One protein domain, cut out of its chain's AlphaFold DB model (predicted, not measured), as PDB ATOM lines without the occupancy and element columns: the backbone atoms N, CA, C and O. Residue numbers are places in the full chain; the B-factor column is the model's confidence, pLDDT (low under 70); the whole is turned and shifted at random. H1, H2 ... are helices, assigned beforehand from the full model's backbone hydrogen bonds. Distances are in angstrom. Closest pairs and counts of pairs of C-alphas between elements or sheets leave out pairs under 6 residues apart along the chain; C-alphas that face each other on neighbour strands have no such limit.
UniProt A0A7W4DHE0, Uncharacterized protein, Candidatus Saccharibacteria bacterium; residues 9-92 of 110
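This is residues 9 to 92 of the 110 residues of an uncharacterized protein of Candidatus Saccharibacteria bacterium (UniProt A0A7W4DHE0). Helix H3 sits in the middle of a helical cluster, with H1, H2, H4 and H5 packed round it, H2 and H4 on roughly opposite sides. H5, the longest helix, folds back through the link of residues 74 to 82 into H6, which packs on the side of H5 away from H3 and ends the row H3, H5, H6. H1 and H6 lie at opposite ends of the longest axis. The printed part has 84 residues, with six named helices, H1 to H6 in order along the chain, and no named strand; the class is all helix. It is compact, with a radius of gyration of the C-alphas of 12.3 A, and rounded, spanning 34 by 30 by 23 A.

H1, residues 9 to 18, touches H3, residues 35 to 44, at a steep tilt of 38 degrees, opposite ways; their closest C-alphas, of Ile 11 and Ala 44, are 4.6 A apart. H2, residues 22 to 31, is close to H1 but not clearly touching, with the C-alphas of Glu 15 and Phe 22 at 6.6 A. H2 and H3 form a helical hairpin, touching with Ala 25 and Ser 37 closest, their C-alphas 5.1 A apart; the tilt of 36 degrees is only just steep. H3 is the hub, touching four helices. H4, residues 49 to 56, touches H3 at a steep tilt of 58 degrees, with the C-alphas of Leu 39 and Phe 52 closest at 6.8 A. H5, residues 60 to 73, touches H3 with residues 63 to 67 alone, running the same way at a shallow tilt of 34 degrees, only just short of steep; the closest C-alphas, of Phe 42 and Val 67, are 6.1 A apart. H5 touches H4 with residues 62 to 63 alone, the C-alphas of Phe 56 and Val 63 being closest at 6.1 A. H2 and H5 are near each other. H6, residues 83 to 92, forms a helical hairpin with H5 at a shallow tilt of 25 degrees, with the C-alphas of Ser 69 and Ser 83 closest at 5.0 A. Over the six touching pairs the packing is mostly crossed, but only just: 2 are at a shallow tilt. H6 is apart from H1, H2, H3 and H4. Every O i to N i+4 pair is within hydrogen-bond range in H1, H3, H4, H5 and H6; in H2 it is 3 of 6.

H1 begins at C-alpha 9, (193.239, 82.272, 144.116), and measures 14.3 A from first to last C-alpha. H2 measures 15.4 A, H3 14.0 A and H4 10.3 A. H5 measures 19.9 A from C-alpha 60 at (180.238, 68.205, 126.630). H6 measures 13.9 A and ends at C-alpha 92, (165.610, 67.739, 132.916).

The two C-alphas farthest apart are those of Lys 16 and Lys 92, 36.0 A. The printed part has no cut. The links from H1 through to H5 are tight; that from H5 to H6, 9 residues, is short. The mean pLDDT of the printed part is 87.3, and residues 31 to 32 and 79 to 82 are under 70.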
ATOM      1  N   SER A   9     191.840  82.576 144.445       91.81
ATOM      2  CA  SER A   9     193.239  82.272 144.116       91.81
ATOM      3  C   SER A   9     193.400  81.381 142.881       91.81
ATOM      4  O   SER A   9     194.342  81.575 142.118       91.81
ATOM      5  N   ASN A  10     192.506  80.408 142.689       92.38
ATOM      6  CA  ASN A  10     192.559  79.484 141.554       92.38
ATOM      7  C   ASN A  10     192.149  80.201 140.272       92.38
ATOM      8  O   ASN A  10     192.828  80.081 139.258       92.38
ATOM      9  N   ILE A  11     191.093  81.011 140.367       94.94
ATOM     10  CA  ILE A  11     190.628  81.862 139.275       94.94
ATOM     11  C   ILE A  11     191.745  82.814 138.847       94.94
ATOM     12  O   ILE A  11     192.180  82.752 137.705       94.94
ATOM     13  N   ALA A  12     192.293  83.608 139.771       95.00
ATOM     14  CA  ALA A  12     193.351  84.569 139.453       95.00
ATOM     15  C   ALA A  12     194.601  83.902 138.853       95.00
ATOM     16  O   ALA A  12     195.259  84.464 137.975       95.00
ATOM     17  N   LYS A  13     194.939  82.691 139.314       94.44
ATOM     18  CA  LYS A  13     196.024  81.898 138.732       94.44
ATOM     19  C   LYS A  13     195.708  81.511 137.283       94.44
ATOM     20  O   LYS A  13     196.537  81.764 136.414       94.44
ATOM     21  N   ALA A  14     194.526  80.954 137.024       94.88
ATOM     22  CA  ALA A  14     194.104  80.549 135.684       94.88
ATOM     23  C   ALA A  14     194.029  81.742 134.717       94.88
ATOM     24  O   ALA A  14     194.520  81.644 133.593       94.88
ATOM     25  N   GLU A  15     193.495  82.885 135.163       95.94
ATOM     26  CA  GLU A  15     193.436  84.114 134.359       95.94
ATOM     27  C   GLU A  15     194.834  84.583 133.947       95.94
ATOM     28  O   GLU A  15     195.080  84.895 132.781       95.94
ATOM     29  N   LYS A  16     195.785  84.572 134.889       94.88
ATOM     30  CA  LYS A  16     197.174  84.957 134.628       94.88
ATOM     31  C   LYS A  16     197.884  83.990 133.681       94.88
ATOM     32  O   LYS A  16     198.658  84.435 132.838       94.88
ATOM     33  N   GLU A  17     197.680  82.686 133.851       93.69
ATOM     34  CA  GLU A  17     198.367  81.653 133.065       93.69
ATOM     35  C   GLU A  17     197.840  81.558 131.631       93.69
ATOM     36  O   GLU A  17     198.618  81.295 130.717       93.69
ATOM     37  N   GLN A  18     196.541  81.788 131.424       91.38
ATOM     38  CA  GLN A  18     195.887  81.572 130.130       91.38
ATOM     39  C   GLN A  18     195.484  82.869 129.416       91.38
ATOM     40  O   GLN A  18     195.059  82.818 128.264       91.38
ATOM     41  N   GLY A  19     195.613  84.029 130.069       92.88
ATOM     42  CA  GLY A  19     195.272  85.328 129.482       92.88
ATOM     43  C   GLY A  19     193.779  85.499 129.186       92.88
ATOM     44  O   GLY A  19     193.415  86.288 128.316       92.88
ATOM     45  N   MET A  20     192.922  84.748 129.880       93.12
ATOM     46  CA  MET A  20     191.465  84.774 129.735       93.12
ATOM     47  C   MET A  20     190.821  85.282 131.023       93.12
ATOM     48  O   MET A  20     191.264  84.927 132.107       93.12
ATOM     49  N   SER A  21     189.773  86.097 130.904       94.38
ATOM     50  CA  SER A  21     188.967  86.563 132.039       94.38
ATOM     51  C   SER A  21     187.925  85.517 132.417       94.38
ATOM     52  O   SER A  21     187.256  84.945 131.551       94.38
ATOM     53  N   PHE A  22     187.748  85.293 133.719       94.25
ATOM     54  CA  PHE A  22     186.803  84.311 134.228       94.25
ATOM     55  C   PHE A  22     185.360  84.609 133.857       94.25
ATOM     56  O   PHE A  22     184.644  83.729 133.377       94.25
ATOM     57  N   PHE A  23     184.937  85.857 134.033       91.62
ATOM     58  CA  PHE A  23     183.569  86.251 133.717       91.62
ATOM     59  C   PHE A  23     183.315  86.329 132.208       91.62
ATOM     60  O   PHE A  23     182.200  86.039 131.768       91.62
ATOM     61  N   ASP A  24     184.338  86.624 131.402       91.38
ATOM     62  CA  ASP A  24     184.220  86.605 129.938       91.38
ATOM     63  C   ASP A  24     184.062  85.163 129.435       91.38
ATOM     64  O   ASP A  24     183.164  84.860 128.648       91.38
ATOM     65  N   ALA A  25     184.873  84.235 129.956       92.25
ATOM     66  CA  ALA A  25     184.739  82.815 129.651       92.25
ATOM     67  C   ALA A  25     183.375  82.270 130.104       92.25
ATOM     68  O   ALA A  25     182.715  81.562 129.341       92.25
ATOM     69  N   PHE A  26     182.919  82.633 131.307       90.38
ATOM     70  CA  PHE A  26     181.628  82.199 131.840       90.38
ATOM     71  C   PHE A  26     180.441  82.724 131.022       90.38
ATOM     72  O   PHE A  26     179.571  81.945 130.635       90.38
ATOM     73  N   SER A  27     180.415  84.020 130.702       85.94
ATOM     74  CA  SER A  27     179.343  84.613 129.889       85.94
ATOM     75  C   SER A  27     179.302  84.039 128.468       85.94
ATOM     76  O   SER A  27     178.215  83.823 127.932       85.94
ATOM     77  N   SER A  28     180.460  83.682 127.896       85.81
ATOM     78  CA  SER A  28     180.533  83.064 126.563       85.81
ATOM     79  C   SER A  28     179.798  81.720 126.456       85.81
ATOM     80  O   SER A  28     179.388  81.342 125.358       85.81
ATOM     81  N   LEU A  29     179.574  81.020 127.579       82.06
ATOM     82  CA  LEU A  29     178.853  79.744 127.593       82.06
ATOM     83  C   LEU A  29     177.388  79.870 127.151       82.06
ATOM     84  O   LEU A  29     176.837  78.886 126.666       82.06
ATOM     85  N   GLN A  30     176.768  81.043 127.317       73.00
ATOM     86  CA  GLN A  30     175.361  81.262 126.958       73.00
ATOM     87  C   GLN A  30     175.164  81.462 125.449       73.00
ATOM     88  O   GLN A  30     174.180  80.980 124.896       73.00
ATOM     89  N   ASP A  31     176.103  82.142 124.785       69.50
ATOM     90  CA  ASP A  31     175.998  82.476 123.358       69.50
ATOM     91  C   ASP A  31     176.662  81.428 122.458       69.50
ATOM     92  O   ASP A  31     176.090  80.988 121.458       69.50
ATOM     93  N   LYS A  32     177.908  81.056 122.775       69.00
ATOM     94  CA  LYS A  32     178.743  80.156 121.969       69.00
ATOM     95  C   LYS A  32     179.671  79.366 122.889       69.00
ATOM     96  O   LYS A  32     180.845  79.729 123.021       69.00
ATOM     97  N   PRO A  33     179.181  78.281 123.513       71.50
ATOM     98  CA  PRO A  33     180.023  77.442 124.348       71.50
ATOM     99  C   PRO A  33     181.196  76.905 123.523       71.50
ATOM    100  O   PRO A  33     181.019  76.143 122.572       71.50
ATOM    101  N   SER A  34     182.404  77.345 123.873       85.62
ATOM    102  CA  SER A  34     183.645  76.895 123.249       85.62
ATOM    103  C   SER A  34     184.365  75.913 124.172       85.62
ATOM    104  O   SER A  34     184.341  76.068 125.396       85.62
ATOM    105  N   ILE A  35     185.029  74.908 123.594       90.44
ATOM    106  CA  ILE A  35     185.813  73.925 124.363       90.44
ATOM    107  C   ILE A  35     186.918  74.635 125.155       90.44
ATOM    108  O   ILE A  35     187.153  74.296 126.310       90.44
ATOM    109  N   SER A  36     187.541  75.664 124.575       92.00
ATOM    110  CA  SER A  36     188.561  76.473 125.247       92.00
ATOM    111  C   SER A  36     188.009  77.200 126.474       92.00
ATOM    112  O   SER A  36     188.641  77.158 127.526       92.00
ATOM    113  N   SER A  37     186.812  77.795 126.378       93.25
ATOM    114  CA  SER A  37     186.143  78.432 127.522       93.25
ATOM    115  C   SER A  37     185.821  77.408 128.612       93.25
ATOM    116  O   SER A  37     186.056  77.668 129.789       93.25
ATOM    117  N   LEU A  38     185.316  76.228 128.234       93.50
ATOM    118  CA  LEU A  38     184.995  75.157 129.184       93.50
ATOM    119  C   LEU A  38     186.242  74.626 129.897       93.50
ATOM    120  O   LEU A  38     186.217  74.485 131.116       93.50
ATOM    121  N   LEU A  39     187.331  74.378 129.166       95.25
ATOM    122  CA  LEU A  39     188.598  73.926 129.742       95.25
ATOM    123  C   LEU A  39     189.179  74.974 130.693       95.25
ATOM    124  O   LEU A  39     189.571  74.647 131.812       95.25
ATOM    125  N   PHE A  40     189.184  76.244 130.283       96.50
ATOM    126  CA  PHE A  40     189.623  77.339 131.140       96.50
ATOM    127  C   PHE A  40     188.807  77.395 132.440       96.50
ATOM    128  O   PHE A  40     189.380  77.445 133.527       96.50
ATOM    129  N   LEU A  41     187.473  77.334 132.351       95.50
ATOM    130  CA  LEU A  41     186.598  77.372 133.524       95.50
ATOM    131  C   LEU A  41     186.778  76.140 134.412       95.50
ATOM    132  O   LEU A  41     186.687  76.253 135.632       95.50
ATOM    133  N   PHE A  42     187.058  74.976 133.834       95.38
ATOM    134  CA  PHE A  42     187.355  73.761 134.585       95.38
ATOM    135  C   PHE A  42     188.659  73.902 135.387       95.38
ATOM    136  O   PHE A  42     188.684  73.641 136.592       95.38
ATOM    137  N   ILE A  43     189.718  74.423 134.759       95.38
ATOM    138  CA  ILE A  43     191.007  74.688 135.416       95.38
ATOM    139  C   ILE A  43     190.876  75.786 136.479       95.38
ATOM    140  O   ILE A  43     191.427  75.664 137.574       95.38
ATOM    141  N   ALA A  44     190.098  76.839 136.214       95.88
ATOM    142  CA  ALA A  44     189.793  77.879 137.198       95.88
ATOM    143  C   ALA A  44     189.043  77.319 138.425       95.88
ATOM    144  O   ALA A  44     189.224  77.805 139.546       95.88
ATOM    145  N   GLY A  45     188.257  76.256 138.228       95.00
ATOM    146  CA  GLY A  45     187.634  75.456 139.282       95.00
ATOM    147  C   GLY A  45     188.602  74.524 140.021       95.00
ATOM    148  O   GLY A  45     188.193  73.837 140.951       95.00
ATOM    149  N   GLY A  46     189.885  74.502 139.656       93.50
ATOM    150  CA  GLY A  46     190.915  73.673 140.281       93.50
ATOM    151  C   GLY A  46     191.049  72.262 139.710       93.50
ATOM    152  O   GLY A  46     191.785  71.473 140.297       93.50
ATOM    153  N   GLY A  47     190.366  71.946 138.606       93.06
ATOM    154  CA  GLY A  47     190.566  70.691 137.885       93.06
ATOM    155  C   GLY A  47     191.809  70.711 136.989       93.06
ATOM    156  O   GLY A  47     192.378  71.773 136.718       93.06
ATOM    157  N   THR A  48     192.235  69.544 136.515       93.62
ATOM    158  CA  THR A  48     193.345  69.413 135.551       93.62
ATOM    159  C   THR A  48     192.859  69.155 134.124       93.62
ATOM    160  O   THR A  48     191.693  68.835 133.890       93.62
ATOM    161  N   THR A  49     193.759  69.281 133.146       93.94
ATOM    162  CA  THR A  49     193.462  68.945 131.745       93.94
ATOM    163  C   THR A  49     193.123  67.462 131.584       93.94
ATOM    164  O   THR A  49     192.201  67.118 130.856       93.94
ATOM    165  N   GLU A  50     193.811  66.573 132.304       95.19
ATOM    166  CA  GLU A  50     193.546  65.131 132.256       95.19
ATOM    167  C   GLU A  50     192.154  64.804 132.807       95.19
ATOM    168  O   GLU A  50     191.414  64.014 132.227       95.19
ATOM    169  N   GLU A  51     191.765  65.446 133.910       94.81
ATOM    170  CA  GLU A  51     190.425  65.316 134.483       94.81
ATOM    171  C   GLU A  51     189.337  65.852 133.546       94.81
ATOM    172  O   GLU A  51     188.255  65.266 133.452       94.81
ATOM    173  N   PHE A  52     189.631  66.946 132.839       93.94
ATOM    174  CA  PHE A  52     188.750  67.497 131.819       93.94
ATOM    175  C   PHE A  52     188.544  66.510 130.667       93.94
ATOM    176  O   PHE A  52     187.401  66.231 130.311       93.94
ATOM    177  N   ASP A  53     189.624  65.943 130.124       94.44
ATOM    178  CA  ASP A  53     189.566  64.984 129.018       94.44
ATOM    179  C   ASP A  53     188.792  63.716 129.408       94.44
ATOM    180  O   ASP A  53     187.967  63.224 128.634       94.44
ATOM    181  N   GLU A  54     189.001  63.201 130.625       94.50
ATOM    182  CA  GLU A  54     188.239  62.060 131.142       94.50
ATOM    183  C   GLU A  54     186.743  62.377 131.279       94.50
ATOM    184  O   GLU A  54     185.902  61.567 130.876       94.50
ATOM    185  N   LEU A  55     186.384  63.556 131.799       91.38
ATOM    186  CA  LEU A  55     184.983  63.962 131.909       91.38
ATOM    187  C   LEU A  55     184.350  64.192 130.530       91.38
ATOM    188  O   LEU A  55     183.207  63.794 130.304       91.38
ATOM    189  N   PHE A  56     185.101  64.769 129.591       91.19
ATOM    190  CA  PHE A  56     184.642  65.068 128.237       91.19
ATOM    191  C   PHE A  56     184.243  63.810 127.454       91.19
ATOM    192  O   PHE A  56     183.321  63.869 126.641       91.19
ATOM    193  N   LYS A  57     184.835  62.640 127.751       92.50
ATOM    194  CA  LYS A  57     184.395  61.342 127.192       92.50
ATOM    195  C   LYS A  57     182.930  61.021 127.496       92.50
ATOM    196  O   LYS A  57     182.306  60.272 126.750       92.50
ATOM    197  N   SER A  58     182.388  61.573 128.583       88.00
ATOM    198  CA  SER A  58     180.983  61.407 128.974       88.00
ATOM    199  C   SER A  58     180.044  62.412 128.298       88.00
ATOM    200  O   SER A  58     178.834  62.303 128.479       88.00
ATOM    201  N   GLY A  59     180.586  63.365 127.532       87.25
ATOM    202  CA  GLY A  59     179.841  64.391 126.809       87.25
ATOM    203  C   GLY A  59     180.133  65.816 127.288       87.25
ATOM    204  O   GLY A  59     180.425  66.071 128.459       87.25
ATOM    205  N   ILE A  60     180.037  66.771 126.358       85.44
ATOM    206  CA  ILE A  60     180.238  68.205 126.630       85.44
ATOM    207  C   ILE A  60     179.179  68.767 127.590       85.44
ATOM    208  O   ILE A  60     179.455  69.681 128.365       85.44
ATOM    209  N   ASP A  61     177.982  68.184 127.580       84.50
ATOM    210  CA  ASP A  61     176.873  68.477 128.483       84.50
ATOM    211  C   ASP A  61     177.245  68.172 129.942       84.50
ATOM    212  O   ASP A  61     176.989  68.985 130.830       84.50
ATOM    213  N   LYS A  62     177.942  67.054 130.193       87.12
ATOM    214  CA  LYS A  62     178.432  66.690 131.531       87.12
ATOM    215  C   LYS A  62     179.507  67.638 132.036       87.12
ATOM    216  O   LYS A  62     179.473  68.023 133.203       87.12
ATOM    217  N   VAL A  63     180.418  68.052 131.161       89.81
ATOM    218  CA  VAL A  63     181.436  69.058 131.490       89.81
ATOM    219  C   VAL A  63     180.778  70.391 131.842       89.81
ATOM    220  O   VAL A  63     181.093  70.984 132.873       89.81
ATOM    221  N   MET A  64     179.828  70.842 131.019       89.19
ATOM    222  CA  MET A  64     179.092  72.082 131.259       89.19
ATOM    223  C   MET A  64     178.326  72.033 132.585       89.19
ATOM    224  O   MET A  64     178.398  72.981 133.362       89.19
ATOM    225  N   LEU A  65     177.655  70.917 132.881       87.81
ATOM    226  CA  LEU A  65     176.937  70.716 134.137       87.81
ATOM    227  C   LEU A  65     177.860  70.840 135.355       87.81
ATOM    228  O   LEU A  65     177.505  71.520 136.318       87.81
ATOM    229  N   GLU A  66     179.033  70.206 135.325       90.31
ATOM    230  CA  GLU A  66     179.980  70.243 136.444       90.31
ATOM    231  C   GLU A  66     180.538  71.657 136.658       90.31
ATOM    232  O   GLU A  66     180.537  72.156 137.784       90.31
ATOM    233  N   VAL A  67     180.913  72.346 135.572       91.88
ATOM    234  CA  VAL A  67     181.359  73.749 135.606       91.88
ATOM    235  C   VAL A  67     180.276  74.649 136.198       91.88
ATOM    236  O   VAL A  67     180.526  75.350 137.177       91.88
ATOM    237  N   MET A  68     179.052  74.610 135.664       89.12
ATOM    238  CA  MET A  68     177.969  75.472 136.147       89.12
ATOM    239  C   MET A  68     177.597  75.177 137.604       89.12
ATOM    240  O   MET A  68     177.333  76.101 138.372       89.12
ATOM    241  N   SER A  69     177.645  73.906 138.008       88.38
ATOM    242  CA  SER A  69     177.397  73.498 139.392       88.38
ATOM    243  C   SER A  69     178.451  74.037 140.348       88.38
ATOM    244  O   SER A  69     178.096  74.608 141.376       88.38
ATOM    245  N   GLY A  70     179.735  73.913 140.003       90.56
ATOM    246  CA  GLY A  70     180.810  74.443 140.838       90.56
ATOM    247  C   GLY A  70     180.762  75.971 140.946       90.56
ATOM    248  O   GLY A  70     181.010  76.522 142.018       90.56
ATOM    249  N   ILE A  71     180.389  76.667 139.867       90.00
ATOM    250  CA  ILE A  71     180.199  78.128 139.869       90.00
ATOM    251  C   ILE A  71     179.035  78.525 140.793       90.00
ATOM    252  O   ILE A  71     179.157  79.487 141.558       90.00
ATOM    253  N   ALA A  72     177.928  77.773 140.764       87.44
ATOM    254  CA  ALA A  72     176.796  77.969 141.670       87.44
ATOM    255  C   ALA A  72     177.192  77.734 143.138       87.44
ATOM    256  O   ALA A  72     176.949  78.598 143.980       87.44
ATOM    257  N   ASP A  73     177.873  76.621 143.429       86.94
ATOM    258  CA  ASP A  73     178.332  76.259 144.778       86.94
ATOM    259  C   ASP A  73     179.289  77.297 145.375       86.94
ATOM    260  O   ASP A  73     179.264  77.571 146.576       86.94
ATOM    261  N   ALA A  74     180.117  77.920 144.537       87.25
ATOM    262  CA  ALA A  74     181.009  78.995 144.951       87.25
ATOM    263  C   ALA A  74     180.306  80.359 145.116       87.25
ATOM    264  O   ALA A  74     180.931  81.333 145.536       87.25
ATOM    265  N   GLY A  75     179.003  80.441 144.827       85.69
ATOM    266  CA  GLY A  75     178.174  81.624 145.052       85.69
ATOM    267  C   GLY A  75     178.252  82.687 143.956       85.69
ATOM    268  O   GLY A  75     177.717  83.782 144.141       85.69
ATOM    269  N   PHE A  76     178.870  82.389 142.808       85.62
ATOM    270  CA  PHE A  76     179.000  83.339 141.695       85.62
ATOM    271  C   PHE A  76     177.670  83.632 140.988       85.62
ATOM    272  O   PHE A  76     177.534  84.680 140.363       85.62
ATOM    273  N   LEU A  77     176.677  82.746 141.120       81.19
ATOM    274  CA  LEU A  77     175.329  82.932 140.559       81.19
ATOM    275  C   LEU A  77     174.362  83.635 141.529       81.19
ATOM    276  O   LEU A  77     173.176  83.779 141.240       81.19
ATOM    277  N   GLY A  78     174.864  84.081 142.683       76.19
ATOM    278  CA  GLY A  78     174.047  84.618 143.763       76.19
ATOM    279  C   GLY A  78     173.408  83.527 144.628       76.19
ATOM    280  O   GLY A  78     173.365  82.351 144.285       76.19
ATOM    281  N   LYS A  79     172.899  83.927 145.797       69.75
ATOM    282  CA  LYS A  79     172.407  82.999 146.839       69.75
ATOM    283  C   LYS A  79     171.068  82.326 146.514       69.75
ATOM    284  O   LYS A  79     170.608  81.490 147.283       69.75
ATOM    285  N   THR A  80     170.414  82.739 145.434       63.66
ATOM    286  CA  THR A  80     169.109  82.218 145.003       63.66
ATOM    287  C   THR A  80     169.228  81.016 144.072       63.66
ATOM    288  O   THR A  80     168.228  80.343 143.847       63.66
ATOM    289  N   VAL A  81     170.421  80.747 143.532       66.69
ATOM    290  CA  VAL A  81     170.673  79.642 142.601       66.69
ATOM    291  C   VAL A  81     171.442  78.549 143.339       66.69
ATOM    292  O   VAL A  81     172.648  78.653 143.541       66.69
ATOM    293  N   ASP A  82     170.723  77.517 143.776       69.88
ATOM    294  CA  ASP A  82     171.308  76.329 144.406       69.88
ATOM    295  C   ASP A  82     171.781  75.331 143.341       69.88
ATOM    296  O   ASP A  82     171.074  75.071 142.361       69.88
ATOM    297  N   SER A  83     172.958  74.736 143.540       71.44
ATOM    298  CA  SER A  83     173.543  73.796 142.579       71.44
ATOM    299  C   SER A  83     172.699  72.541 142.383       71.44
ATOM    300  O   SER A  83     172.702  71.981 141.288       71.44
ATOM    301  N   LYS A  84     171.926  72.097 143.387       76.44
ATOM    302  CA  LYS A  84     171.046  70.928 143.232       76.44
ATOM    303  C   LYS A  84     169.860  71.252 142.340       76.44
ATOM    304  O   LYS A  84     169.513  70.430 141.494       76.44
ATOM    305  N   THR A  85     169.269  72.436 142.497       75.81
ATOM    306  CA  THR A  85     168.193  72.902 141.612       75.81
ATOM    307  C   THR A  85     168.716  73.084 140.192       75.81
ATOM    308  O   THR A  85     168.113  72.561 139.262       75.81
ATOM    309  N   LEU A  86     169.883  73.718 140.029       76.31
ATOM    310  CA  LEU A  86     170.513  73.893 138.720       76.31
ATOM    311  C   LEU A  86     170.799  72.545 138.043       76.31
ATOM    312  O   LEU A  86     170.480  72.366 136.870       76.31
ATOM    313  N   LYS A  87     171.333  71.570 138.794       76.00
ATOM    314  CA  LYS A  87     171.558  70.210 138.288       76.00
ATOM    315  C   LYS A  87     170.262  69.552 137.841       76.00
ATOM    316  O   LYS A  87     170.211  69.016 136.741       76.00
ATOM    317  N   ALA A  88     169.216  69.610 138.663       80.62
ATOM    318  CA  ALA A  88     167.929  69.004 138.342       80.62
ATOM    319  C   ALA A  88     167.275  69.640 137.104       80.62
ATOM    320  O   ALA A  88     166.748  68.923 136.252       80.62
ATOM    321  N   GLU A  89     167.329  70.967 136.979       80.00
ATOM    322  CA  GLU A  89     166.780  71.694 135.832       80.00
ATOM    323  C   GLU A  89     167.575  71.433 134.552       80.00
ATOM    324  O   GLU A  89     166.972  71.148 133.519       80.00
ATOM    325  N   MET A  90     168.910  71.444 134.614       76.00
ATOM    326  CA  MET A  90     169.752  71.119 133.462       76.00
ATOM    327  C   MET A  90     169.622  69.652 133.052       76.00
ATOM    328  O   MET A  90     169.517  69.374 131.865       76.00
ATOM    329  N   GLU A  91     169.575  68.704 133.992       78.44
ATOM    330  CA  GLU A  91     169.345  67.291 133.668       78.44
ATOM    331  C   GLU A  91     167.975  67.069 133.027       78.44
ATOM    332  O   GLU A  91     167.850  66.272 132.095       78.44
ATOM    333  N   LYS A  92     166.944  67.767 133.515       80.62
ATOM    334  CA  LYS A  92     165.610  67.739 132.916       80.62
ATOM    335  C   LYS A  92     165.641  68.321 131.502       80.62
ATOM    336  O   LYS A  92     165.209  67.643 130.576       80.62
TER     337      LYS A  92